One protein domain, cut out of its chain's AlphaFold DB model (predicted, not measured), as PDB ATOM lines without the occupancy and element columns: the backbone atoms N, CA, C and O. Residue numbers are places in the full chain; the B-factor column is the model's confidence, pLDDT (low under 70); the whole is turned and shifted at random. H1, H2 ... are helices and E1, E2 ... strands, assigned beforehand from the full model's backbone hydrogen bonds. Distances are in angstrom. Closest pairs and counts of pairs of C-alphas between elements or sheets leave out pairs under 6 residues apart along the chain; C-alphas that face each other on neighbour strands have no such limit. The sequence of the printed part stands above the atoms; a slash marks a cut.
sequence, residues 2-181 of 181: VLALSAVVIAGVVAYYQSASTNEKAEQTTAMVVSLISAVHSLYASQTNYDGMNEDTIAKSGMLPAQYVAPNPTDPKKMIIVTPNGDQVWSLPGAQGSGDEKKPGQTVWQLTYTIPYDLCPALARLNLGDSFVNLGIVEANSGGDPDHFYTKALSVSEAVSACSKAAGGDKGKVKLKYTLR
ATOM      1  N   VAL A   2     180.149 156.140 148.297       64.00
ATOM      2  CA  VAL A   2     180.265 155.022 149.264       64.00
ATOM      3  C   VAL A   2     181.652 154.352 149.270       64.00
ATOM      4  O   VAL A   2     182.088 153.875 150.311       64.00
ATOM      5  N   LEU A   3     182.396 154.393 148.155       61.22
ATOM      6  CA  LEU A   3     183.751 153.815 148.078       61.22
ATOM      7  C   LEU A   3     184.800 154.535 148.947       61.22
ATOM      8  O   LEU A   3     185.780 153.921 149.352       61.22
ATOM      9  N   ALA A   4     184.618 155.827 149.229       67.81
ATOM     10  CA  ALA A   4     185.587 156.586 150.023       67.81
ATOM     11  C   ALA A   4     185.498 156.238 151.518       67.81
ATOM     12  O   ALA A   4     186.515 156.167 152.200       67.81
ATOM     13  N   LEU A   5     184.288 155.968 152.022       65.31
ATOM     14  CA  LEU A   5     184.062 155.627 153.428       65.31
ATOM     15  C   LEU A   5     184.557 154.212 153.772       65.31
ATOM     16  O   LEU A   5     185.073 154.005 154.867       65.31
ATOM     17  N   SER A   6     184.478 153.255 152.839       68.62
ATOM     18  CA  SER A   6     185.020 151.903 153.045       68.62
ATOM     19  C   SER A   6     186.552 151.874 153.042       68.62
ATOM     20  O   SER A   6     187.151 151.141 153.829       68.62
ATOM     21  N   ALA A   7     187.195 152.714 152.226       67.94
ATOM     22  CA  ALA A   7     188.651 152.835 152.195       67.94
ATOM     23  C   ALA A   7     189.234 153.382 153.513       67.94
ATOM     24  O   ALA A   7     190.270 152.896 153.957       67.94
ATOM     25  N   VAL A   8     188.561 154.332 154.176       68.88
ATOM     26  CA  VAL A   8     189.024 154.911 155.456       68.88
ATOM     27  C   VAL A   8     189.041 153.871 156.580       68.88
ATOM     28  O   VAL A   8     189.998 153.815 157.350       68.88
ATOM     29  N   VAL A   9     188.022 153.011 156.656       69.81
ATOM     30  CA  VAL A   9     187.938 151.968 157.692       69.81
ATOM     31  C   VAL A   9     188.994 150.884 157.464       69.81
ATOM     32  O   VAL A   9     189.688 150.503 158.402       69.81
ATOM     33  N   ILE A  10     189.183 150.436 156.218       67.81
ATOM     34  CA  ILE A  10     190.204 149.430 155.883       67.81
ATOM     35  C   ILE A  10     191.615 149.993 156.125       67.81
ATOM     36  O   ILE A  10     192.451 149.313 156.719       67.81
ATOM     37  N   ALA A  11     191.869 151.249 155.747       61.50
ATOM     38  CA  ALA A  11     193.149 151.911 156.000       61.50
ATOM     39  C   ALA A  11     193.432 152.094 157.503       61.50
ATOM     40  O   ALA A  11     194.565 151.893 157.936       61.50
ATOM     41  N   GLY A  12     192.413 152.414 158.309       66.19
ATOM     42  CA  GLY A  12     192.555 152.567 159.760       66.19
ATOM     43  C   GLY A  12     192.946 151.267 160.469       66.19
ATOM     44  O   GLY A  12     193.834 151.269 161.320       66.19
ATOM     45  N   VAL A  13     192.342 150.141 160.079       62.53
ATOM     46  CA  VAL A  13     192.651 148.827 160.667       62.53
ATOM     47  C   VAL A  13     194.067 148.378 160.288       62.53
ATOM     48  O   VAL A  13     194.814 147.910 161.145       62.53
ATOM     49  N   VAL A  14     194.483 148.581 159.033       64.12
ATOM     50  CA  VAL A  14     195.840 148.228 158.578       64.12
ATOM     51  C   VAL A  14     196.909 149.071 159.287       64.12
ATOM     52  O   VAL A  14     197.919 148.522 159.729       64.12
ATOM     53  N   ALA A  15     196.677 150.374 159.467       62.00
ATOM     54  CA  ALA A  15     197.592 151.252 160.201       62.00
ATOM     55  C   ALA A  15     197.732 150.857 161.684       62.00
ATOM     56  O   ALA A  15     198.826 150.944 162.252       62.00
ATOM     57  N   TYR A  16     196.653 150.370 162.307       64.19
ATOM     58  CA  TYR A  16     196.693 149.880 163.686       64.19
ATOM     59  C   TYR A  16     197.551 148.616 163.822       64.19
ATOM     60  O   TYR A  16     198.388 148.547 164.718       64.19
ATOM     61  N   TYR A  17     197.429 147.651 162.905       60.91
ATOM     62  CA  TYR A  17     198.271 146.448 162.928       60.91
ATOM     63  C   TYR A  17     199.755 146.752 162.685       60.91
ATOM     64  O   TYR A  17     200.620 146.143 163.317       60.91
ATOM     65  N   GLN A  18     200.065 147.722 161.821       60.19
ATOM     66  CA  GLN A  18     201.447 148.164 161.601       60.19
ATOM     67  C   GLN A  18     202.033 148.846 162.848       60.19
ATOM     68  O   GLN A  18     203.180 148.587 163.217       60.19
ATOM     69  N   SER A  19     201.227 149.648 163.548       63.38
ATOM     70  CA  SER A  19     201.621 150.290 164.811       63.38
ATOM     71  C   SER A  19     201.765 149.276 165.955       63.38
ATOM     72  O   SER A  19     202.686 149.361 166.759       63.38
ATOM     73  N   ALA A  20     200.895 148.264 166.011       66.62
ATOM     74  CA  ALA A  20     200.975 147.199 167.007       66.62
ATOM     75  C   ALA A  20     202.234 146.338 166.821       66.62
ATOM     76  O   ALA A  20     202.953 146.089 167.783       66.62
ATOM     77  N   SER A  21     202.549 145.945 165.582       75.56
ATOM     78  CA  SER A  21     203.743 145.136 165.298       75.56
ATOM     79  C   SER A  21     205.045 145.896 165.560       75.56
ATOM     80  O   SER A  21     206.012 145.316 166.052       75.56
ATOM     81  N   THR A  22     205.091 147.193 165.246       78.31
ATOM     82  CA  THR A  22     206.264 148.025 165.555       78.31
ATOM     83  C   THR A  22     206.442 148.197 167.063       78.31
ATOM     84  O   THR A  22     207.561 148.051 167.549       78.31
ATOM     85  N   ASN A  23     205.363 148.390 167.824       81.38
ATOM     86  CA  ASN A  23     205.436 148.435 169.285       81.38
ATOM     87  C   ASN A  23     205.912 147.104 169.886       81.38
ATOM     88  O   ASN A  23     206.844 147.106 170.683       81.38
ATOM     89  N   GLU A  24     205.359 145.971 169.446       84.12
ATOM     90  CA  GLU A  24     205.783 144.644 169.913       84.12
ATOM     91  C   GLU A  24     207.274 144.399 169.633       84.12
ATOM     92  O   GLU A  24     208.019 143.950 170.503       84.12
ATOM     93  N   LYS A  25     207.755 144.764 168.439       83.25
ATOM     94  CA  LYS A  25     209.176 144.646 168.079       83.25
ATOM     95  C   LYS A  25     210.070 145.576 168.896       83.25
ATOM     96  O   LYS A  25     211.174 145.172 169.262       83.25
ATOM     97  N   ALA A  26     209.627 146.799 169.193       84.00
ATOM     98  CA  ALA A  26     210.358 147.716 170.066       84.00
ATOM     99  C   ALA A  26     210.466 147.152 171.492       84.00
ATOM    100  O   ALA A  26     211.549 147.169 172.079       84.00
ATOM    101  N   GLU A  27     209.379 146.587 172.022       85.38
ATOM    102  CA  GLU A  27     209.356 145.944 173.339       85.38
ATOM    103  C   GLU A  27     210.248 144.700 173.386       85.38
ATOM    104  O   GLU A  27     211.087 144.578 174.278       85.38
ATOM    105  N   GLN A  28     210.160 143.818 172.386       86.38
ATOM    106  CA  GLN A  28     211.022 142.637 172.283       86.38
ATOM    107  C   GLN A  28     212.500 143.013 172.123       86.38
ATOM    108  O   GLN A  28     213.365 142.361 172.706       86.38
ATOM    109  N   THR A  29     212.806 144.074 171.371       84.81
ATOM    110  CA  THR A  29     214.182 144.576 171.221       84.81
ATOM    111  C   THR A  29     214.683 145.161 172.538       84.81
ATOM    112  O   THR A  29     215.813 144.909 172.933       84.81
ATOM    113  N   THR A  30     213.839 145.888 173.267       86.69
ATOM    114  CA  THR A  30     214.194 146.421 174.588       86.69
ATOM    115  C   THR A  30     214.471 145.295 175.580       86.69
ATOM    116  O   THR A  30     215.501 145.309 176.253       86.69
ATOM    117  N   ALA A  31     213.600 144.284 175.628       87.38
ATOM    118  CA  ALA A  31     213.789 143.105 176.466       87.38
ATOM    119  C   ALA A  31     215.096 142.376 176.121       87.38
ATOM    120  O   ALA A  31     215.866 142.039 177.017       87.38
ATOM    121  N   MET A  32     215.391 142.219 174.829       84.50
ATOM    122  CA  MET A  32     216.650 141.659 174.344       84.50
ATOM    123  C   MET A  32     217.868 142.471 174.812       84.50
ATOM    124  O   MET A  32     218.818 141.878 175.321       84.50
ATOM    125  N   VAL A  33     217.856 143.804 174.674       85.00
ATOM    126  CA  VAL A  33     218.960 144.675 175.123       85.00
ATOM    127  C   VAL A  33     219.191 144.517 176.625       85.00
ATOM    128  O   VAL A  33     220.329 144.348 177.053       85.00
ATOM    129  N   VAL A  34     218.127 144.497 177.431       85.00
ATOM    130  CA  VAL A  34     218.228 144.304 178.888       85.00
ATOM    131  C   VAL A  34     218.759 142.910 179.238       85.00
ATOM    132  O   VAL A  34     219.642 142.787 180.087       85.00
ATOM    133  N   SER A  35     218.277 141.856 178.568       86.12
ATOM    134  CA  SER A  35     218.811 140.499 178.739       86.12
ATOM    135  C   SER A  35     220.291 140.422 178.374       86.12
ATOM    136  O   SER A  35     221.057 139.774 179.081       86.12
ATOM    137  N   LEU A  36     220.713 141.116 177.314       84.50
ATOM    138  CA  LEU A  36     222.109 141.172 176.898       84.50
ATOM    139  C   LEU A  36     222.984 141.895 177.918       84.50
ATOM    140  O   LEU A  36     224.032 141.370 178.277       84.50
ATOM    141  N   ILE A  37     222.543 143.048 178.427       82.94
ATOM    142  CA  ILE A  37     223.250 143.775 179.490       82.94
ATOM    143  C   ILE A  37     223.430 142.872 180.715       82.94
ATOM    144  O   ILE A  37     224.533 142.762 181.242       82.94
ATOM    145  N   SER A  38     222.372 142.168 181.130       85.94
ATOM    146  CA  SER A  38     222.421 141.231 182.258       85.94
ATOM    147  C   SER A  38     223.360 140.045 182.002       85.94
ATOM    148  O   SER A  38     224.128 139.660 182.884       85.94
ATOM    149  N   ALA A  39     223.354 139.487 180.788       84.44
ATOM    150  CA  ALA A  39     224.248 138.401 180.394       84.44
ATOM    151  C   ALA A  39     225.718 138.844 180.396       84.44
ATOM    152  O   ALA A  39     226.563 138.161 180.971       84.44
ATOM    153  N   VAL A  40     226.022 140.010 179.820       80.94
ATOM    154  CA  VAL A  40     227.373 140.588 179.816       80.94
ATOM    155  C   VAL A  40     227.829 140.886 181.241       80.94
ATOM    156  O   VAL A  40     228.919 140.468 181.624       80.94
ATOM    157  N   HIS A  41     226.985 141.524 182.057       80.88
ATOM    158  CA  HIS A  41     227.295 141.774 183.462       80.88
ATOM    159  C   HIS A  41     227.553 140.463 184.210       80.88
ATOM    160  O   HIS A  41     228.512 140.366 184.955       80.88
ATOM    161  N   SER A  42     226.766 139.416 183.976       83.94
ATOM    162  CA  SER A  42     226.944 138.135 184.669       83.94
ATOM    163  C   SER A  42     228.192 137.361 184.226       83.94
ATOM    164  O   SER A  42     228.841 136.726 185.053       83.94
ATOM    165  N   LEU A  43     228.544 137.408 182.936       81.00
ATOM    166  CA  LEU A  43     229.728 136.728 182.393       81.00
ATOM    167  C   LEU A  43     231.035 137.446 182.734       81.00
ATOM    168  O   LEU A  43     232.071 136.796 182.878       81.00
ATOM    169  N   TYR A  44     230.987 138.773 182.848       77.69
ATOM    170  CA  TYR A  44     232.170 139.621 182.979       77.69
ATOM    171  C   TYR A  44     232.191 140.447 184.279       77.69
ATOM    172  O   TYR A  44     233.080 141.273 184.438       77.69
ATOM    173  N   ALA A  45     231.295 140.199 185.247       75.75
ATOM    174  CA  ALA A  45     231.254 140.908 186.541       75.75
ATOM    175  C   ALA A  45     232.581 140.868 187.311       75.75
ATOM    176  O   ALA A  45     232.893 141.783 188.070       75.75
ATOM    177  N   SER A  46     233.344 139.784 187.159       72.25
ATOM    178  CA  SER A  46     234.633 139.584 187.823       72.25
ATOM    179  C   SER A  46     235.824 140.102 187.015       72.25
ATOM    180  O   SER A  46     236.949 140.073 187.515       72.25
ATOM    181  N   GLN A  47     235.602 140.557 185.779       70.69
ATOM    182  CA  GLN A  47     236.659 141.075 184.923       70.69
ATOM    183  C   GLN A  47     236.763 142.590 185.072       70.69
ATOM    184  O   GLN A  47     235.772 143.311 185.124       70.69
ATOM    185  N   THR A  48     237.996 143.085 185.152       66.31
ATOM    186  CA  THR A  48     238.284 144.523 185.231       66.31
ATOM    187  C   THR A  48     238.085 145.233 183.894       66.31
ATOM    188  O   THR A  48     238.035 146.460 183.857       66.31
ATOM    189  N   ASN A  49     237.981 144.480 182.800       70.00
ATOM    190  CA  ASN A  49     237.762 144.966 181.449       70.00
ATOM    191  C   ASN A  49     236.954 143.940 180.634       70.00
ATOM    192  O   ASN A  49     236.815 142.783 181.025       70.00
ATOM    193  N   TYR A  50     236.434 144.370 179.484       72.38
ATOM    194  CA  TYR A  50     235.733 143.500 178.531       72.38
ATOM    195  C   TYR A  50     236.680 142.955 177.442       72.38
ATOM    196  O   TYR A  50     236.269 142.721 176.299       72.38
ATOM    197  N   ASP A  51     237.967 142.774 177.766       66.38
ATOM    198  CA  ASP A  51     238.959 142.303 176.798       66.38
ATOM    199  C   ASP A  51     238.645 140.861 176.364       66.38
ATOM    200  O   ASP A  51     238.389 139.967 177.167       66.38
ATOM    201  N   GLY A  52     238.639 140.625 175.050       66.00
ATOM    202  CA  GLY A  52     238.299 139.316 174.483       66.00
ATOM    203  C   GLY A  52     236.799 139.006 174.422       66.00
ATOM    204  O   GLY A  52     236.440 137.898 174.021       66.00
ATOM    205  N   MET A  53     235.922 139.963 174.751       70.44
ATOM    206  CA  MET A  53     234.483 139.820 174.532       70.44
ATOM    207  C   MET A  53     234.182 139.588 173.044       70.44
ATOM    208  O   MET A  53     234.647 140.325 172.169       70.44
ATOM    209  N   ASN A  54     233.407 138.542 172.764       73.12
ATOM    210  CA  ASN A  54     233.005 138.146 171.422       73.12
ATOM    211  C   ASN A  54     231.535 137.708 171.435       73.12
ATOM    212  O   ASN A  54     231.096 137.047 172.380       73.12
ATOM    213  N   GLU A  55     230.805 138.033 170.367       73.25
ATOM    214  CA  GLU A  55     229.420 137.603 170.126       73.25
ATOM    215  C   GLU A  55     229.263 136.098 170.328       73.25
ATOM    216  O   GLU A  55     228.334 135.660 170.999       73.25
ATOM    217  N   ASP A  56     230.214 135.311 169.821       76.38
ATOM    218  CA  ASP A  56     230.168 133.852 169.899       76.38
ATOM    219  C   ASP A  56     230.221 133.336 171.346       76.38
ATOM    220  O   ASP A  56     229.508 132.401 171.701       76.38
ATOM    221  N   THR A  57     231.031 133.963 172.204       76.81
ATOM    222  CA  THR A  57     231.158 133.580 173.617       76.81
ATOM    223  C   THR A  57     229.884 133.908 174.389       76.81
ATOM    224  O   THR A  57     229.401 133.080 175.161       76.81
ATOM    225  N   ILE A  58     229.300 135.083 174.140       78.00
ATOM    226  CA  ILE A  58     228.043 135.500 174.772       78.00
ATOM    227  C   ILE A  58     226.893 134.622 174.271       78.00
ATOM    228  O   ILE A  58     226.100 134.127 175.066       78.00
ATOM    229  N   ALA A  59     226.817 134.356 172.971       78.75
ATOM    230  CA  ALA A  59     225.760 133.542 172.392       78.75
ATOM    231  C   ALA A  59     225.840 132.065 172.828       78.75
ATOM    232  O   ALA A  59     224.811 131.440 173.075       78.75
ATOM    233  N   LYS A  60     227.049 131.512 173.010       80.12
ATOM    234  CA  LYS A  60     227.259 130.148 173.537       80.12
ATOM    235  C   LYS A  60     227.086 130.027 175.050       80.12
ATOM    236  O   LYS A  60     226.967 128.909 175.544       80.12
ATOM    237  N   SER A  61     227.051 131.140 175.783       79.56
ATOM    238  CA  SER A  61     226.895 131.126 177.243       79.56
ATOM    239  C   SER A  61     225.543 130.585 177.722       79.56
ATOM    240  O   SER A  61     225.407 130.229 178.888       79.56
ATOM    241  N   GLY A  62     224.530 130.555 176.848       79.38
ATOM    242  CA  GLY A  62     223.169 130.143 177.200       79.38
ATOM    243  C   GLY A  62     222.402 131.153 178.062       79.38
ATOM    244  O   GLY A  62     221.285 130.864 178.477       79.38
ATOM    245  N   MET A  63     222.969 132.336 178.326       79.44
ATOM    246  CA  MET A  63     222.316 133.387 179.120       79.44
ATOM    247  C   MET A  63     221.273 134.186 178.329       79.44
ATOM    248  O   MET A  63     220.424 134.854 178.918       79.44
ATOM    249  N   LEU A  64     221.332 134.121 176.997       81.38
ATOM    250  CA  LEU A  64     220.353 134.733 176.106       81.38
ATOM    251  C   LEU A  64     219.281 133.711 175.706       81.38
ATOM    252  O   LEU A  64     219.616 132.565 175.399       81.38
ATOM    253  N   PRO A  65     218.000 134.115 175.639       80.38
ATOM    254  CA  PRO A  65     216.953 133.297 175.043       80.38
ATOM    255  C   PRO A  65     217.334 132.822 173.634       80.38
ATOM    256  O   PRO A  65     217.809 133.612 172.817       80.38
ATOM    257  N   ALA A  66     217.056 131.551 173.324       78.69
ATOM    258  CA  ALA A  66     217.418 130.935 172.041       78.69
ATOM    259  C   ALA A  66     216.852 131.682 170.819       78.69
ATOM    260  O   ALA A  66     217.442 131.646 169.748       78.69
ATOM    261  N   GLN A  67     215.742 132.408 170.982       78.81
ATOM    262  CA  GLN A  67     215.130 133.230 169.931       78.81
ATOM    263  C   GLN A  67     215.995 134.413 169.462       78.81
ATOM    264  O   GLN A  67     215.765 134.936 168.377       78.81
ATOM    265  N   TYR A  68     216.976 134.840 170.264       79.25
ATOM    266  CA  TYR A  68     217.903 135.925 169.923       79.25
ATOM    267  C   TYR A  68     219.276 135.414 169.486       79.25
ATOM    268  O   TYR A  68     220.185 136.212 169.271       79.25
ATOM    269  N   VAL A  69     219.440 134.095 169.371       81.69
ATOM    270  CA  VAL A  69     220.694 133.453 168.988       81.69
ATOM    271  C   VAL A  69     220.470 132.670 167.705       81.69
ATOM    272  O   VAL A  69     219.629 131.778 167.642       81.69
ATOM    273  N   ALA A  70     221.245 132.990 166.676       78.94
ATOM    274  CA  ALA A  70     221.191 132.306 165.395       78.94
ATOM    275  C   ALA A  70     222.594 131.848 164.972       78.94
ATOM    276  O   ALA A  70     223.586 132.488 165.329       78.94
ATOM    277  N   PRO A  71     222.713 130.760 164.196       74.44
ATOM    278  CA  PRO A  71     223.976 130.421 163.558       74.44
ATOM    279  C   PRO A  71     224.371 131.529 162.576       74.44
ATOM    280  O   PRO A  71     223.529 132.071 161.857       74.44
ATOM    281  N   ASN A  72     225.657 131.867 162.535       75.25
ATOM    282  CA  ASN A  72     226.166 132.854 161.595       75.25
ATOM    283  C   ASN A  72     225.960 132.344 160.151       75.25
ATOM    284  O   ASN A  72     226.347 131.210 159.851       75.25
ATOM    285  N   PRO A  73     225.400 133.163 159.237       65.88
ATOM    286  CA  PRO A  73     225.152 132.756 157.852       65.88
ATOM    287  C   PRO A  73     226.432 132.431 157.066       65.88
ATOM    288  O   PRO A  73     226.365 131.738 156.055       65.88
ATOM    289  N   THR A  74     227.595 132.916 157.506       66.94
ATOM    290  CA  THR A  74     228.902 132.676 156.873       66.94
ATOM    291  C   THR A  74     229.698 131.550 157.543       66.94
ATOM    292  O   THR A  74     230.493 130.894 156.875       66.94
ATOM    293  N   ASP A  75     229.496 131.293 158.841       68.19
ATOM    294  CA  ASP A  75     230.177 130.215 159.574       68.19
ATOM    295  C   ASP A  75     229.237 129.570 160.614       68.19
ATOM    296  O   ASP A  75     229.083 130.097 161.715       68.19
ATOM    297  N   PRO A  76     228.643 128.398 160.330       68.81
ATOM    298  CA  PRO A  76     227.657 127.769 161.212       68.81
ATOM    299  C   PRO A  76     228.226 127.310 162.566       68.81
ATOM    300  O   PRO A  76     227.465 126.900 163.439       68.81
ATOM    301  N   LYS A  77     229.552 127.362 162.775       69.81
ATOM    302  CA  LYS A  77     230.184 127.081 164.078       69.81
ATOM    303  C   LYS A  77     230.182 128.284 165.022       69.81
ATOM    304  O   LYS A  77     230.504 128.123 166.208       69.81
ATOM    305  N   LYS A  78     229.859 129.470 164.500       72.88
ATOM    306  CA  LYS A  78     229.755 130.711 165.259       72.88
ATOM    307  C   LYS A  78     228.297 131.062 165.482       72.88
ATOM    308  O   LYS A  78     227.502 131.049 164.546       72.88
ATOM    309  N   MET A  79     227.965 131.391 166.718       73.38
ATOM    310  CA  MET A  79     226.647 131.899 167.066       73.38
ATOM    311  C   MET A  79     226.676 133.428 167.041       73.38
ATOM    312  O   MET A  79     227.614 134.042 167.546       73.38
ATOM    313  N   ILE A  80     225.657 134.029 166.436       76.00
ATOM    314  CA  ILE A  80     225.452 135.476 166.382       76.00
ATOM    315  C   ILE A  80     224.183 135.845 167.128       76.00
ATOM    316  O   ILE A  80     223.240 135.058 167.240       76.00
ATOM    317  N   ILE A  81     224.167 137.073 167.620       79.81
ATOM    318  CA  ILE A  81     223.005 137.643 168.276       79.81
ATOM    319  C   ILE A  81     222.170 138.344 167.202       79.81
ATOM    320  O   ILE A  81     222.689 139.140 166.419       79.81
ATOM    321  N   VAL A  82     220.878 138.038 167.147       80.19
ATOM    322  CA  VAL A  82     219.946 138.597 166.163       80.19
ATOM    323  C   VAL A  82     218.840 139.368 166.858       80.19
ATOM    324  O   VAL A  82     218.316 138.959 167.893       80.19
ATOM    325  N   THR A  83     218.491 140.511 166.282       79.25
ATOM    326  CA  THR A  83     217.330 141.289 166.719       79.25
ATOM    327  C   THR A  83     216.027 140.552 166.382       79.25
ATOM    328  O   THR A  83     216.023 139.714 165.477       79.25
ATOM    329  N   PRO A  84     214.884 140.899 167.011       76.25
ATOM    330  CA  PRO A  84     213.563 140.385 166.611       76.25
ATOM    331  C   PRO A  84     213.226 140.601 165.127       76.25
ATOM    332  O   PRO A  84     212.344 139.950 164.571       76.25
ATOM    333  N   ASN A  85     213.936 141.521 164.469       71.50
ATOM    334  CA  ASN A  85     213.786 141.819 163.050       71.50
ATOM    335  C   ASN A  85     214.656 140.930 162.147       71.50
ATOM    336  O   ASN A  85     214.589 141.068 160.928       71.50
ATOM    337  N   GLY A  86     215.473 140.045 162.726       68.69
ATOM    338  CA  GLY A  86     216.408 139.176 162.011       68.69
ATOM    339  C   GLY A  86     217.707 139.863 161.581       68.69
ATOM    340  O   GLY A  86     218.549 139.221 160.960       68.69
ATOM    341  N   ASP A  87     217.895 141.144 161.910       73.19
ATOM    342  CA  ASP A  87     219.149 141.852 161.645       73.19
ATOM    343  C   ASP A  87     220.197 141.469 162.706       73.19
ATOM    344  O   ASP A  87     219.884 141.407 163.904       73.19
ATOM    345  N   GLN A  88     221.434 141.209 162.269       68.31
ATOM    346  CA  GLN A  88     222.548 140.844 163.147       68.31
ATOM    347  C   GLN A  88     222.949 142.021 164.045       68.31
ATOM    348  O   GLN A  88     223.033 143.174 163.611       68.31
ATOM    349  N   VAL A  89     223.227 141.702 165.304       66.44
ATOM    350  CA  VAL A  89     223.847 142.596 166.273       66.44
ATOM    351  C   VAL A  89     225.360 142.439 166.173       66.44
ATOM    352  O   VAL A  89     225.877 141.356 166.423       66.44
ATOM    353  N   TRP A  90     226.062 143.520 165.836       63.69
ATOM    354  CA  TRP A  90     227.512 143.601 165.955       63.69
ATOM    355  C   TRP A  90     227.872 144.066 167.370       63.69
ATOM    356  O   TRP A  90     227.767 145.256 167.687       63.69
ATOM    357  N   SER A  91     228.270 143.143 168.245       59.50
ATOM    358  CA  SER A  91     228.853 143.496 169.542       59.50
ATOM    359  C   SER A  91     230.371 143.446 169.421       59.50
ATOM    360  O   SER A  91     230.973 142.375 169.340       59.50
ATOM    361  N   LEU A  92     230.999 144.617 169.406       57.34
ATOM    362  CA  LEU A  92     232.446 144.753 169.522       57.34
ATOM    363  C   LEU A  92     232.758 145.244 170.948       57.34
ATOM    364  O   LEU A  92     231.983 146.035 171.495       57.34
ATOM    365  N   PRO A  93     233.875 144.826 171.573       49.81
ATOM    366  CA  PRO A  93     234.387 145.543 172.738       49.81
ATOM    367  C   PRO A  93     234.612 147.002 172.324       49.81
ATOM    368  O   PRO A  93     235.175 147.281 171.262       49.81
ATOM    369  N   GLY A  94     234.027 147.912 173.096       47.44
ATOM    370  CA  GLY A  94     233.693 149.247 172.632       47.44
ATOM    371  C   GLY A  94     234.749 150.260 173.010       47.44
ATOM    372  O   GLY A  94     234.986 150.478 174.193       47.44
ATOM    373  N   ALA A  95     235.311 150.948 172.021       46.78
ATOM    374  CA  ALA A  95     236.171 152.079 172.294       46.78
ATOM    375  C   ALA A  95     235.403 153.319 172.738       46.78
ATOM    376  O   ALA A  95     234.356 153.666 172.189       46.78
ATOM    377  N   GLN A  96     235.947 154.002 173.743       38.84
ATOM    378  CA  GLN A  96     235.438 155.280 174.212       38.84
ATOM    379  C   GLN A  96     235.782 156.377 173.189       38.84
ATOM    380  O   GLN A  96     236.808 157.037 173.309       38.84
ATOM    381  N   GLY A  97     234.923 156.560 172.185       39.72
ATOM    382  CA  GLY A  97     235.034 157.631 171.190       39.72
ATOM    383  C   GLY A  97     235.029 157.130 169.746       39.72
ATOM    384  O   GLY A  97     235.405 155.995 169.462       39.72
ATOM    385  N   SER A  98     234.568 157.996 168.844       38.25
ATOM    386  CA  SER A  98     234.678 157.814 167.396       38.25
ATOM    387  C   SER A  98     236.137 157.600 166.992       38.25
ATOM    388  O   SER A  98     236.968 158.477 167.235       38.25
ATOM    389  N   GLY A  99     236.429 156.474 166.350       41.00
ATOM    390  CA  GLY A  99     237.683 156.233 165.641       41.00
ATOM    391  C   GLY A  99     238.776 155.460 166.376       41.00
ATOM    392  O   GLY A  99     239.821 155.236 165.775       41.00
ATOM    393  N   ASP A 100     238.586 155.023 167.619       40.72
ATOM    394  CA  ASP A 100     239.620 154.237 168.294       40.72
ATOM    395  C   ASP A 100     239.330 152.736 168.187       40.72
ATOM    396  O   ASP A 100     238.309 152.229 168.635       40.72
ATOM    397  N   GLU A 101     240.241 151.994 167.575       46.66
ATOM    398  CA  GLU A 101     240.267 150.540 167.654       46.66
ATOM    399  C   GLU A 101     240.485 150.097 169.113       46.66
ATOM    400  O   GLU A 101     241.085 150.824 169.907       46.66
ATOM    401  N   LYS A 102     239.980 148.901 169.457       47.81
ATOM    402  CA  LYS A 102     240.178 148.162 170.722       47.81
ATOM    403  C   LYS A 102     241.379 148.665 171.542       47.81
ATOM    404  O   LYS A 102     242.511 148.260 171.273       47.81
ATOM    405  N   LYS A 103     241.152 149.492 172.570       45.72
ATOM    406  CA  LYS A 103     242.212 149.783 173.549       45.72
ATOM    407  C   LYS A 103     242.089 148.772 174.693       45.72
ATOM    408  O   LYS A 103     241.005 148.678 175.268       45.72
ATOM    409  N   PRO A 104     243.153 148.016 175.020       45.44
ATOM    410  CA  PRO A 104     243.130 147.081 176.141       45.44
ATOM    411  C   PRO A 104     242.841 147.829 177.451       45.44
ATOM    412  O   PRO A 104     243.360 148.927 177.663       45.44
ATOM    413  N   GLY A 105     242.007 147.249 178.321       52.97
ATOM    414  CA  GLY A 105     241.602 147.877 179.589       52.97
ATOM    415  C   GLY A 105     240.320 148.722 179.553       52.97
ATOM    416  O   GLY A 105     240.104 149.530 180.455       52.97
ATOM    417  N   GLN A 106     239.462 148.560 178.542       62.34
ATOM    418  CA  GLN A 106     238.185 149.278 178.483       62.34
ATOM    419  C   GLN A 106     237.110 148.625 179.366       62.34
ATOM    420  O   GLN A 106     236.804 147.439 179.253       62.34
ATOM    421  N   THR A 107     236.514 149.448 180.232       64.62
ATOM    422  CA  THR A 107     235.363 149.126 181.096       64.62
ATOM    423  C   THR A 107     234.027 149.389 180.405       64.62
ATOM    424  O   THR A 107     232.998 149.474 181.063       64.62
ATOM    425  N   VAL A 108     234.037 149.591 179.086       70.81
ATOM    426  CA  VAL A 108     232.839 149.877 178.301       70.81
ATOM    427  C   VAL A 108     232.773 148.947 177.101       70.81
ATOM    428  O   VAL A 108     233.791 148.527 176.549       70.81
ATOM    429  N   TRP A 109     231.560 148.611 176.698       73.94
ATOM    430  CA  TRP A 109     231.280 147.727 175.579       73.94
ATOM    431  C   TRP A 109     230.268 148.370 174.637       73.94
ATOM    432  O   TRP A 109     229.510 149.258 175.028       73.94
ATOM    433  N   GLN A 110     230.292 147.971 173.365       75.81
ATOM    434  CA  GLN A 110     229.433 148.555 172.345       75.81
ATOM    435  C   GLN A 110     228.441 147.541 171.802       75.81
ATOM    436  O   GLN A 110     228.791 146.433 171.400       75.81
ATOM    437  N   LEU A 111     227.190 147.973 171.750       78.00
ATOM    438  CA  LEU A 111     226.079 147.241 171.184       78.00
ATOM    439  C   LEU A 111     225.622 147.950 169.915       78.00
ATOM    440  O   LEU A 111     225.006 149.013 169.987       78.00
ATOM    441  N   THR A 112     225.925 147.363 168.758       79.00
ATOM    442  CA  THR A 112     225.541 147.926 167.464       79.00
ATOM    443  C   THR A 112     224.531 147.028 166.777       79.00
ATOM    444  O   THR A 112     224.780 145.843 166.597       79.00
ATOM    445  N   TYR A 113     223.395 147.570 166.358       77.31
ATOM    446  CA  TYR A 113     222.410 146.800 165.605       77.31
ATOM    447  C   TYR A 113     221.640 147.674 164.624       77.31
ATOM    448  O   TYR A 113     221.489 148.885 164.808       77.31
ATOM    449  N   THR A 114     221.182 147.042 163.550       80.56
ATOM    450  CA  THR A 114     220.436 147.705 162.482       80.56
ATOM    451  C   THR A 114     218.941 147.538 162.723       80.56
ATOM    452  O   THR A 114     218.477 146.446 163.038       80.56
ATOM    453  N   ILE A 115     218.185 148.622 162.580       80.69
ATOM    454  CA  ILE A 115     216.732 148.661 162.748       80.69
ATOM    455  C   ILE A 115     216.072 149.455 161.620       80.69
ATOM    456  O   ILE A 115     216.695 150.338 161.036       80.69
ATOM    457  N   PRO A 116     214.794 149.202 161.310       80.62
ATOM    458  CA  PRO A 116     214.002 150.108 160.489       80.62
ATOM    459  C   PRO A 116     213.828 151.472 161.176       80.62
ATOM    460  O   PRO A 116     213.746 151.554 162.406       80.62
ATOM    461  N   TYR A 117     213.712 152.532 160.369       80.44
ATOM    462  CA  TYR A 117     213.473 153.902 160.831       80.44
ATOM    463  C   TYR A 117     212.321 154.013 161.845       80.44
ATOM    464  O   TYR A 117     212.462 154.721 162.837       80.44
ATOM    465  N   ASP A 118     211.222 153.277 161.656       80.19
ATOM    466  CA  ASP A 118     210.035 153.375 162.520       80.19
ATOM    467  C   ASP A 118     210.304 152.976 163.981       80.19
ATOM    468  O   ASP A 118     209.663 153.487 164.898       80.19
ATOM    469  N   LEU A 119     211.292 152.106 164.218       82.56
ATOM    470  CA  LEU A 119     211.696 151.685 165.562       82.56
ATOM    471  C   LEU A 119     212.745 152.616 166.182       82.56
ATOM    472  O   LEU A 119     212.940 152.603 167.397       82.56
ATOM    473  N   CYS A 120     213.420 153.433 165.371       84.44
ATOM    474  CA  CYS A 120     214.532 154.261 165.827       84.44
ATOM    475  C   CYS A 120     214.127 155.259 166.923       84.44
ATOM    476  O   CYS A 120     214.789 155.273 167.960       84.44
ATOM    477  N   PRO A 121     213.021 156.023 166.805       85.00
ATOM    478  CA  PRO A 121     212.623 156.951 167.857       85.00
ATOM    479  C   PRO A 121     212.216 156.265 169.163       85.00
ATOM    480  O   PRO A 121     212.354 156.870 170.221       85.00
ATOM    481  N   ALA A 122     211.689 155.037 169.111       84.81
ATOM    482  CA  ALA A 122     211.323 154.284 170.310       84.81
ATOM    483  C   ALA A 122     212.574 153.789 171.046       84.81
ATOM    484  O   ALA A 122     212.691 153.958 172.257       84.81
ATOM    485  N   LEU A 123     213.538 153.249 170.298       83.50
ATOM    486  CA  LEU A 123     214.759 152.680 170.858       83.50
ATOM    487  C   LEU A 123     215.761 153.763 171.289       83.50
ATOM    488  O   LEU A 123     216.335 153.668 172.365       83.50
ATOM    489  N   ALA A 124     215.898 154.858 170.537       83.56
ATOM    490  CA  ALA A 124     216.806 155.961 170.876       83.56
ATOM    491  C   ALA A 124     216.470 156.677 172.201       83.56
ATOM    492  O   ALA A 124     217.292 157.409 172.751       83.56
ATOM    493  N   ARG A 125     215.254 156.482 172.719       84.06
ATOM    494  CA  ARG A 125     214.797 157.036 174.003       84.06
ATOM    495  C   ARG A 125     214.966 156.065 175.162       84.06
ATOM    496  O   ARG A 125     214.580 156.401 176.281       84.06
ATOM    497  N   LEU A 126     215.493 154.868 174.910       81.38
ATOM    498  CA  LEU A 126     215.699 153.885 175.957       81.38
ATOM    499  C   LEU A 126     216.626 154.451 177.020       81.38
ATOM    500  O   LEU A 126     217.769 154.825 176.762       81.38
ATOM    501  N   ASN A 127     216.101 154.501 178.236       78.25
ATOM    502  CA  ASN A 127     216.873 154.867 179.400       78.25
ATOM    503  C   ASN A 127     217.434 153.584 180.016       78.25
ATOM    504  O   ASN A 127     216.706 152.838 180.667       78.25
ATOM    505  N   LEU A 128     218.722 153.329 179.788       79.81
ATOM    506  CA  LEU A 128     219.428 152.167 180.338       79.81
ATOM    507  C   LEU A 128     220.087 152.479 181.696       79.81
ATOM    508  O   LEU A 128     220.917 151.709 182.173       79.81
ATOM    509  N   GLY A 129     219.717 153.595 182.335       78.69
ATOM    510  CA  GLY A 129     220.236 153.992 183.641       78.69
ATOM    511  C   GLY A 129     221.746 154.238 183.616       78.69
ATOM    512  O   GLY A 129     222.265 154.826 182.673       78.69
ATOM    513  N   ASP A 130     222.444 153.781 184.655       78.06
ATOM    514  CA  ASP A 130     223.900 153.955 184.803       78.06
ATOM    515  C   ASP A 130     224.721 153.074 183.843       78.06
ATOM    516  O   ASP A 130     225.877 153.371 183.552       78.06
ATOM    517  N   SER A 131     224.108 152.029 183.275       75.06
ATOM    518  CA  SER A 131     224.735 151.236 182.214       75.06
ATOM    519  C   SER A 131     224.852 152.015 180.905       75.06
ATOM    520  O   SER A 131     225.582 151.584 180.021       75.06
ATOM    521  N   PHE A 132     224.158 153.150 180.745       78.81
ATOM    522  CA  PHE A 132     224.228 153.982 179.547       78.81
ATOM    523  C   PHE A 132     225.397 154.972 179.596       78.81
ATOM    524  O   PHE A 132     225.418 155.875 180.429       78.81
ATOM    525  N   VAL A 133     226.330 154.872 178.646       79.38
ATOM    526  CA  VAL A 133     227.410 155.860 178.490       79.38
ATOM    527  C   VAL A 133     227.075 156.844 177.377       79.38
ATOM    528  O   VAL A 133     227.097 158.059 177.581       79.38
ATOM    529  N   ASN A 134     226.782 156.332 176.181       79.44
ATOM    530  CA  ASN A 134     226.347 157.155 175.061       79.44
ATOM    531  C   ASN A 134     225.584 156.349 174.000       79.44
ATOM    532  O   ASN A 134     225.716 155.131 173.907       79.44
ATOM    533  N   LEU A 135     224.805 157.055 173.182       82.56
ATOM    534  CA  LEU A 135     224.135 156.543 171.992       82.56
ATOM    535  C   LEU A 135     224.666 157.257 170.754       82.56
ATOM    536  O   LEU A 135     224.656 158.483 170.678       82.56
ATOM    537  N   GLY A 136     225.054 156.477 169.761       80.62
ATOM    538  CA  GLY A 136     225.305 156.905 168.399       80.62
ATOM    539  C   GLY A 136     224.185 156.442 167.471       80.62
ATOM    540  O   GLY A 136     223.762 155.288 167.534       80.62
ATOM    541  N   ILE A 137     223.713 157.330 166.600       80.75
ATOM    542  CA  ILE A 137     222.729 157.006 165.562       80.75
ATOM    543  C   ILE A 137     223.382 157.301 164.217       80.75
ATOM    544  O   ILE A 137     223.774 158.441 163.971       80.75
ATOM    545  N   VAL A 138     223.516 156.280 163.369       78.94
ATOM    546  CA  VAL A 138     224.174 156.385 162.058       78.94
ATOM    547  C   VAL A 138     223.356 155.703 160.972       78.94
ATOM    548  O   VAL A 138     222.524 154.838 161.243       78.94
ATOM    549  N   GLU A 139     223.604 156.071 159.721       75.44
ATOM    550  CA  GLU A 139     223.002 155.400 158.569       75.44
ATOM    551  C   GLU A 139     223.455 153.936 158.498       75.44
ATOM    552  O   GLU A 139     224.630 153.632 158.719       75.44
ATOM    553  N   ALA A 140     222.556 153.004 158.151       69.81
ATOM    554  CA  ALA A 140     222.894 151.573 158.123       69.81
ATOM    555  C   ALA A 140     224.087 151.243 157.208       69.81
ATOM    556  O   ALA A 140     224.917 150.396 157.557       69.81
ATOM    557  N   ASN A 141     224.200 151.957 156.086       65.00
ATOM    558  CA  ASN A 141     225.255 151.770 155.087       65.00
ATOM    559  C   ASN A 141     226.516 152.595 155.366       65.00
ATOM    560  O   ASN A 141     227.524 152.421 154.683       65.00
ATOM    561  N   SER A 142     226.489 153.471 156.372       62.53
ATOM    562  CA  SER A 142     227.683 154.184 156.800       62.53
ATOM    563  C   SER A 142     228.535 153.259 157.679       62.53
ATOM    564  O   SER A 142     228.069 152.652 158.652       62.53
ATOM    565  N   GLY A 143     229.793 153.084 157.272       55.56
ATOM    566  CA  GLY A 143     230.842 152.469 158.090       55.56
ATOM    567  C   GLY A 143     231.513 153.468 159.037       55.56
ATOM    568  O   GLY A 143     232.472 153.104 159.709       55.56
ATOM    569  N   GLY A 144     231.044 154.720 159.052       56.53
ATOM    570  CA  GLY A 144     231.570 155.791 159.890       56.53
ATOM    571  C   GLY A 144     230.984 155.767 161.298       56.53
ATOM    572  O   GLY A 144     229.856 155.320 161.516       56.53
ATOM    573  N   ASP A 145     231.766 156.257 162.255       59.66
ATOM    574  CA  ASP A 145     231.258 156.579 163.582       59.66
ATOM    575  C   ASP A 145     230.251 157.741 163.517       59.66
ATOM    576  O   ASP A 145     230.319 158.568 162.608       59.66
ATOM    577  N   PRO A 146     229.307 157.822 164.470       64.44
ATOM    578  CA  PRO A 146     228.366 158.929 164.520       64.44
ATOM    579  C   PRO A 146     229.087 160.258 164.747       64.44
ATOM    580  O   PRO A 146     229.863 160.382 165.691       64.44
ATOM    581  N   ASP A 147     228.732 161.275 163.958       60.59
ATOM    582  CA  ASP A 147     229.191 162.660 164.163       60.59
ATOM    583  C   ASP A 147     228.743 163.231 165.520       60.59
ATOM    584  O   ASP A 147     229.339 164.169 166.046       60.59
ATOM    585  N   HIS A 148     227.682 162.665 166.104       69.12
ATOM    586  CA  HIS A 148     227.166 163.055 167.409       69.12
ATOM    587  C   HIS A 148     226.846 161.846 168.286       69.12
ATOM    588  O   HIS A 148     226.042 160.983 167.926       69.12
ATOM    589  N   PHE A 149     227.416 161.857 169.491       73.81
ATOM    590  CA  PHE A 149     227.074 160.938 170.569       73.81
ATOM    591  C   PHE A 149     226.150 161.625 171.573       73.81
ATOM    592  O   PHE A 149     226.458 162.698 172.096       73.81
ATOM    593  N   TYR A 150     225.026 160.986 171.871       79.31
ATOM    594  CA  TYR A 150     224.070 161.429 172.874       79.31
ATOM    595  C   TYR A 150     224.406 160.770 174.209       79.31
ATOM    596  O   TYR A 150     224.284 159.559 174.355       79.31
ATOM    597  N   THR A 151     224.832 161.551 175.200       76.00
ATOM    598  CA  THR A 151     225.188 161.052 176.545       76.00
ATOM    599  C   THR A 151     223.993 160.982 177.499       76.00
ATOM    600  O   THR A 151     224.150 160.702 178.684       76.00
ATOM    601  N   LYS A 152     222.785 161.269 177.005       76.19
ATOM    602  CA  LYS A 152     221.518 161.151 177.734       76.19
ATOM    603  C   LYS A 152     220.462 160.541 176.819       76.19
ATOM    604  O   LYS A 152     220.562 160.671 175.599       76.19
ATOM    605  N   ALA A 153     219.443 159.925 177.417       74.38
ATOM    606  CA  ALA A 153     218.252 159.506 176.686       74.38
ATOM    607  C   ALA A 153     217.631 160.719 175.975       74.38
ATOM    608  O   ALA A 153     217.445 161.773 176.591       74.38
ATOM    609  N   LEU A 154     217.350 160.579 174.678       80.38
ATOM    610  CA  LEU A 154     216.838 161.682 173.871       80.38
ATOM    611  C   LEU A 154     215.379 161.987 174.224       80.38
ATOM    612  O   LEU A 154     214.598 161.096 174.565       80.38
ATOM    613  N   SER A 155     214.980 163.248 174.073       81.94
ATOM    614  CA  SER A 155     213.565 163.618 174.097       81.94
ATOM    615  C   SER A 155     212.829 163.135 172.842       81.94
ATOM    616  O   SER A 155     213.421 162.670 171.860       81.94
ATOM    617  N   VAL A 156     211.497 163.269 172.848       80.19
ATOM    618  CA  VAL A 156     210.659 162.829 171.727       80.19
ATOM    619  C   VAL A 156     211.067 163.487 170.412       80.19
ATOM    620  O   VAL A 156     211.288 162.795 169.416       80.19
ATOM    621  N   SER A 157     211.237 164.804 170.429       80.88
ATOM    622  CA  SER A 157     211.634 165.599 169.269       80.88
ATOM    623  C   SER A 157     213.057 165.303 168.806       80.88
ATOM    624  O   SER A 157     213.292 165.152 167.608       80.88
ATOM    625  N   GLU A 158     214.001 165.179 169.741       81.81
ATOM    626  CA  GLU A 158     215.406 164.954 169.402       81.81
ATOM    627  C   GLU A 158     215.598 163.582 168.759       81.81
ATOM    628  O   GLU A 158     216.226 163.495 167.707       81.81
ATOM    629  N   ALA A 159     214.967 162.540 169.310       82.19
ATOM    630  CA  ALA A 159     215.024 161.190 168.757       82.19
ATOM    631  C   ALA A 159     214.510 161.135 167.314       82.19
ATOM    632  O   ALA A 159     215.165 160.556 166.454       82.19
ATOM    633  N   VAL A 160     213.379 161.786 167.014       82.62
ATOM    634  CA  VAL A 160     212.846 161.822 165.640       82.62
ATOM    635  C   VAL A 160     213.812 162.549 164.709       82.62
ATOM    636  O   VAL A 160     214.100 162.042 163.632       82.62
ATOM    637  N   SER A 161     214.352 163.693 165.136       81.88
ATOM    638  CA  SER A 161     215.279 164.481 164.317       81.88
ATOM    639  C   SER A 161     216.611 163.769 164.060       81.88
ATOM    640  O   SER A 161     217.177 163.868 162.973       81.88
ATOM    641  N   ALA A 162     217.114 163.028 165.047       81.06
ATOM    642  CA  ALA A 162     218.350 162.274 164.942       81.06
ATOM    643  C   ALA A 162     218.161 161.058 164.026       81.06
ATOM    644  O   ALA A 162     218.944 160.852 163.102       81.06
ATOM    645  N   CYS A 163     217.067 160.316 164.213       81.56
ATOM    646  CA  CYS A 163     216.699 159.195 163.354       81.56
ATOM    647  C   CYS A 163     216.396 159.630 161.915       81.56
ATOM    648  O   CYS A 163     216.738 158.908 160.988       81.56
ATOM    649  N   SER A 164     215.783 160.801 161.703       78.44
ATOM    650  CA  SER A 164     215.499 161.301 160.352       78.44
ATOM    651  C   SER A 164     216.761 161.745 159.622       78.44
ATOM    652  O   SER A 164     216.858 161.555 158.418       78.44
ATOM    653  N   LYS A 165     217.735 162.320 160.341       78.06
ATOM    654  CA  LYS A 165     219.050 162.648 159.774       78.06
ATOM    655  C   LYS A 165     219.818 161.383 159.394       78.06
ATOM    656  O   LYS A 165     220.415 161.342 158.331       78.06
ATOM    657  N   ALA A 166     219.755 160.359 160.242       75.19
ATOM    658  CA  ALA A 166     220.463 159.098 160.055       75.19
ATOM    659  C   ALA A 166     219.745 158.084 159.152       75.19
ATOM    660  O   ALA A 166     220.251 156.986 158.966       75.19
ATOM    661  N   ALA A 167     218.556 158.383 158.631       70.69
ATOM    662  CA  ALA A 167     217.895 157.504 157.672       70.69
ATOM    663  C   ALA A 167     218.337 157.784 156.228       70.69
ATOM    664  O   ALA A 167     218.057 156.966 155.360       70.69
ATOM    665  N   GLY A 168     219.013 158.909 155.961       63.25
ATOM    666  CA  GLY A 168     219.114 159.456 154.609       63.25
ATOM    667  C   GLY A 168     217.726 159.844 154.072       63.25
ATOM    668  O   GLY A 168     216.693 159.524 154.658       63.25
ATOM    669  N   GLY A 169     217.655 160.570 152.956       55.31
ATOM    670  CA  GLY A 169     216.378 161.033 152.381       55.31
ATOM    671  C   GLY A 169     215.360 159.922 152.057       55.31
ATOM    672  O   GLY A 169     214.165 160.203 151.963       55.31
ATOM    673  N   ASP A 170     215.810 158.670 151.960       54.12
ATOM    674  CA  ASP A 170     214.974 157.478 151.866       54.12
ATOM    675  C   ASP A 170     214.894 156.838 153.247       54.12
ATOM    676  O   ASP A 170     215.904 156.331 153.703       54.12
ATOM    677  N   LYS A 171     213.724 156.857 153.904       60.03
ATOM    678  CA  LYS A 171     213.431 156.319 155.256       60.03
ATOM    679  C   LYS A 171     213.820 154.837 155.443       60.03
ATOM    680  O   LYS A 171     212.964 153.968 155.599       60.03
ATOM    681  N   GLY A 172     215.109 154.541 155.373       70.81
ATOM    682  CA  GLY A 172     215.672 153.212 155.279       70.81
ATOM    683  C   GLY A 172     215.971 152.621 156.647       70.81
ATOM    684  O   GLY A 172     215.346 152.942 157.661       70.81
ATOM    685  N   LYS A 173     216.941 151.710 156.672       75.50
ATOM    686  CA  LYS A 173     217.463 151.145 157.912       75.50
ATOM    687  C   LYS A 173     218.432 152.134 158.570       75.50
ATOM    688  O   LYS A 173     219.266 152.740 157.901       75.50
ATOM    689  N   VAL A 174     218.350 152.242 159.887       79.75
ATOM    690  CA  VAL A 174     219.227 153.039 160.749       79.75
ATOM    691  C   VAL A 174     220.023 152.080 161.629       79.75
ATOM    692  O   VAL A 174     219.522 151.033 162.033       79.75
ATOM    693  N   LYS A 175     221.270 152.419 161.934       80.12
ATOM    694  CA  LYS A 175     222.123 151.657 162.843       80.12
ATOM    695  C   LYS A 175     222.243 152.418 164.157       80.12
ATOM    696  O   LYS A 175     222.613 153.590 164.183       80.12
ATOM    697  N   LEU A 176     221.900 151.744 165.248       80.56
ATOM    698  CA  LEU A 176     222.068 152.264 166.599       80.56
ATOM    699  C   LEU A 176     223.317 151.654 167.213       80.56
ATOM    700  O   LEU A 176     223.499 150.440 167.148       80.56
ATOM    701  N   LYS A 177     224.151 152.496 167.818       81.12
ATOM    702  CA  LYS A 177     225.375 152.121 168.522       81.12
ATOM    703  C   LYS A 177     225.271 152.598 169.965       81.12
ATOM    704  O   LYS A 177     225.419 153.784 170.234       81.12
ATOM    705  N   TYR A 178     225.002 151.693 170.894       80.81
ATOM    706  CA  TYR A 178     225.007 151.997 172.324       80.81
ATOM    707  C   TYR A 178     226.388 151.697 172.884       80.81
ATOM    708  O   TYR A 178     226.877 150.583 172.726       80.81
ATOM    709  N   THR A 179     227.002 152.660 173.558       80.00
ATOM    710  CA  THR A 179     228.149 152.405 174.428       80.00
ATOM    711  C   THR A 179     227.633 152.260 175.847       80.00
ATOM    712  O   THR A 179     226.932 153.140 176.358       80.00
ATOM    713  N   LEU A 180     227.974 151.138 176.464       78.06
ATOM    714  CA  LEU A 180     227.467 150.708 177.753       78.06
ATOM    715  C   LEU A 180     228.625 150.424 178.707       78.06
ATOM    716  O   LEU A 180     229.730 150.129 178.255       78.06
ATOM    717  N   ARG A 181     228.372 150.552 180.007       76.06
ATOM    718  CA  ARG A 181     229.300 150.192 181.083       76.06
ATOM    719  C   ARG A 181     228.813 148.945 181.804       76.06
ATOM    720  O   ARG A 181     227.581 148.796 181.974       76.06
TER     721      ARG A 181
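Overview. This is residues 2 to 181 of the 181 residues of an uncharacterized protein of Erwinia sp. OLSSP12 (UniProt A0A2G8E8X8). A long helix, H1, runs over one face of a twisted six-stranded sheet and sticks out of the compact body as an arm with its residues 2 to 18; two shorter helices, H3 and H4, cover parts of the same face, and the short H2 sits on that face too but beside the strands, over none of them, making two layers, helices on one face of a sheet. The 180 printed residues have four named helices and six named strands, in the order H1 H2 E1 E2 E3 E4 H3 E5 H4 E6, of mixed class. The sheet's order is E1 E2 E3 E4 E6 E5, all antiparallel. The whole is compact, with a radius of gyration of the C-alphas of 17.9 A, and spans 68 by 34 by 31 A.

Arrangement. Start at H1, residues 2 to 44, which is on the sheet at a height over the sheet of 10.9 A, over E4, residues 109 to 116, and along it at 12 degrees on the local plane. Its residues 39 to 43 alone only just touch H2, residues 55 to 60, with 3 pairs of C-alphas within 8 A, the closest being Val 40 and Ile 58 at 7.2 A. Next come E1, residues 69 to 71, E2, residues 79 to 82, and E3, residues 88 to 93; with E4 they form a meander, each strand the antiparallel neighbour of the one before. Look for N 70 and O 80 at 2.9 A between E1 and E2, N 89 and O 81 at 2.8 A between E2 and E3, and N 90 and O 112 at 2.8 A between E3 and E4. H3, residues 117 to 123, touches H1 at a steep tilt of 49 degrees, closest at the C-alphas of Ala 26 and Leu 119, 6.2 A. E4, H3 and E5, residues 132 to 139, are a split strand-helix-strand unit, two strands running the same way with E6, residues 173 to 180, between them, and its crossover is right-handed. N 111 and O 178 are 2.8 A apart, and N 136 and O 177 are 2.8 A apart. H4, residues 156 to 165, touches H3 at a steep tilt of 39 degrees, opposite ways, closest at the C-alphas of Pro 121 and Ala 159, 5.0 A. Every O i to N i+4 pair is within hydrogen-bond range in H2 and H4, against 37 of 39 in H1 and 1 of 3 in H3, which has 3 of 4 O i to N i+3 pairs within range.

Along the chain. Find C-alpha 2 at (180.265, 155.022, 149.264); H1 runs 63.8 A from there to C-alpha 44 at (232.170, 139.621, 182.979). E4 is 23.1 A long, E6 22.2 A and E5 21.1 A; E6 ends at C-alpha 180, (227.467, 150.708, 177.753).

Size, cuts and confidence. The C-alphas of Val 2 and Thr 48, the two farthest apart, are 69.1 A apart. The printed part has no cut; the links E3 to E4 and E5 to H4 are long. Mean pLDDT of the printed part is 72.7, and residues 2 to 20 and 88 to 107 are among those under 70.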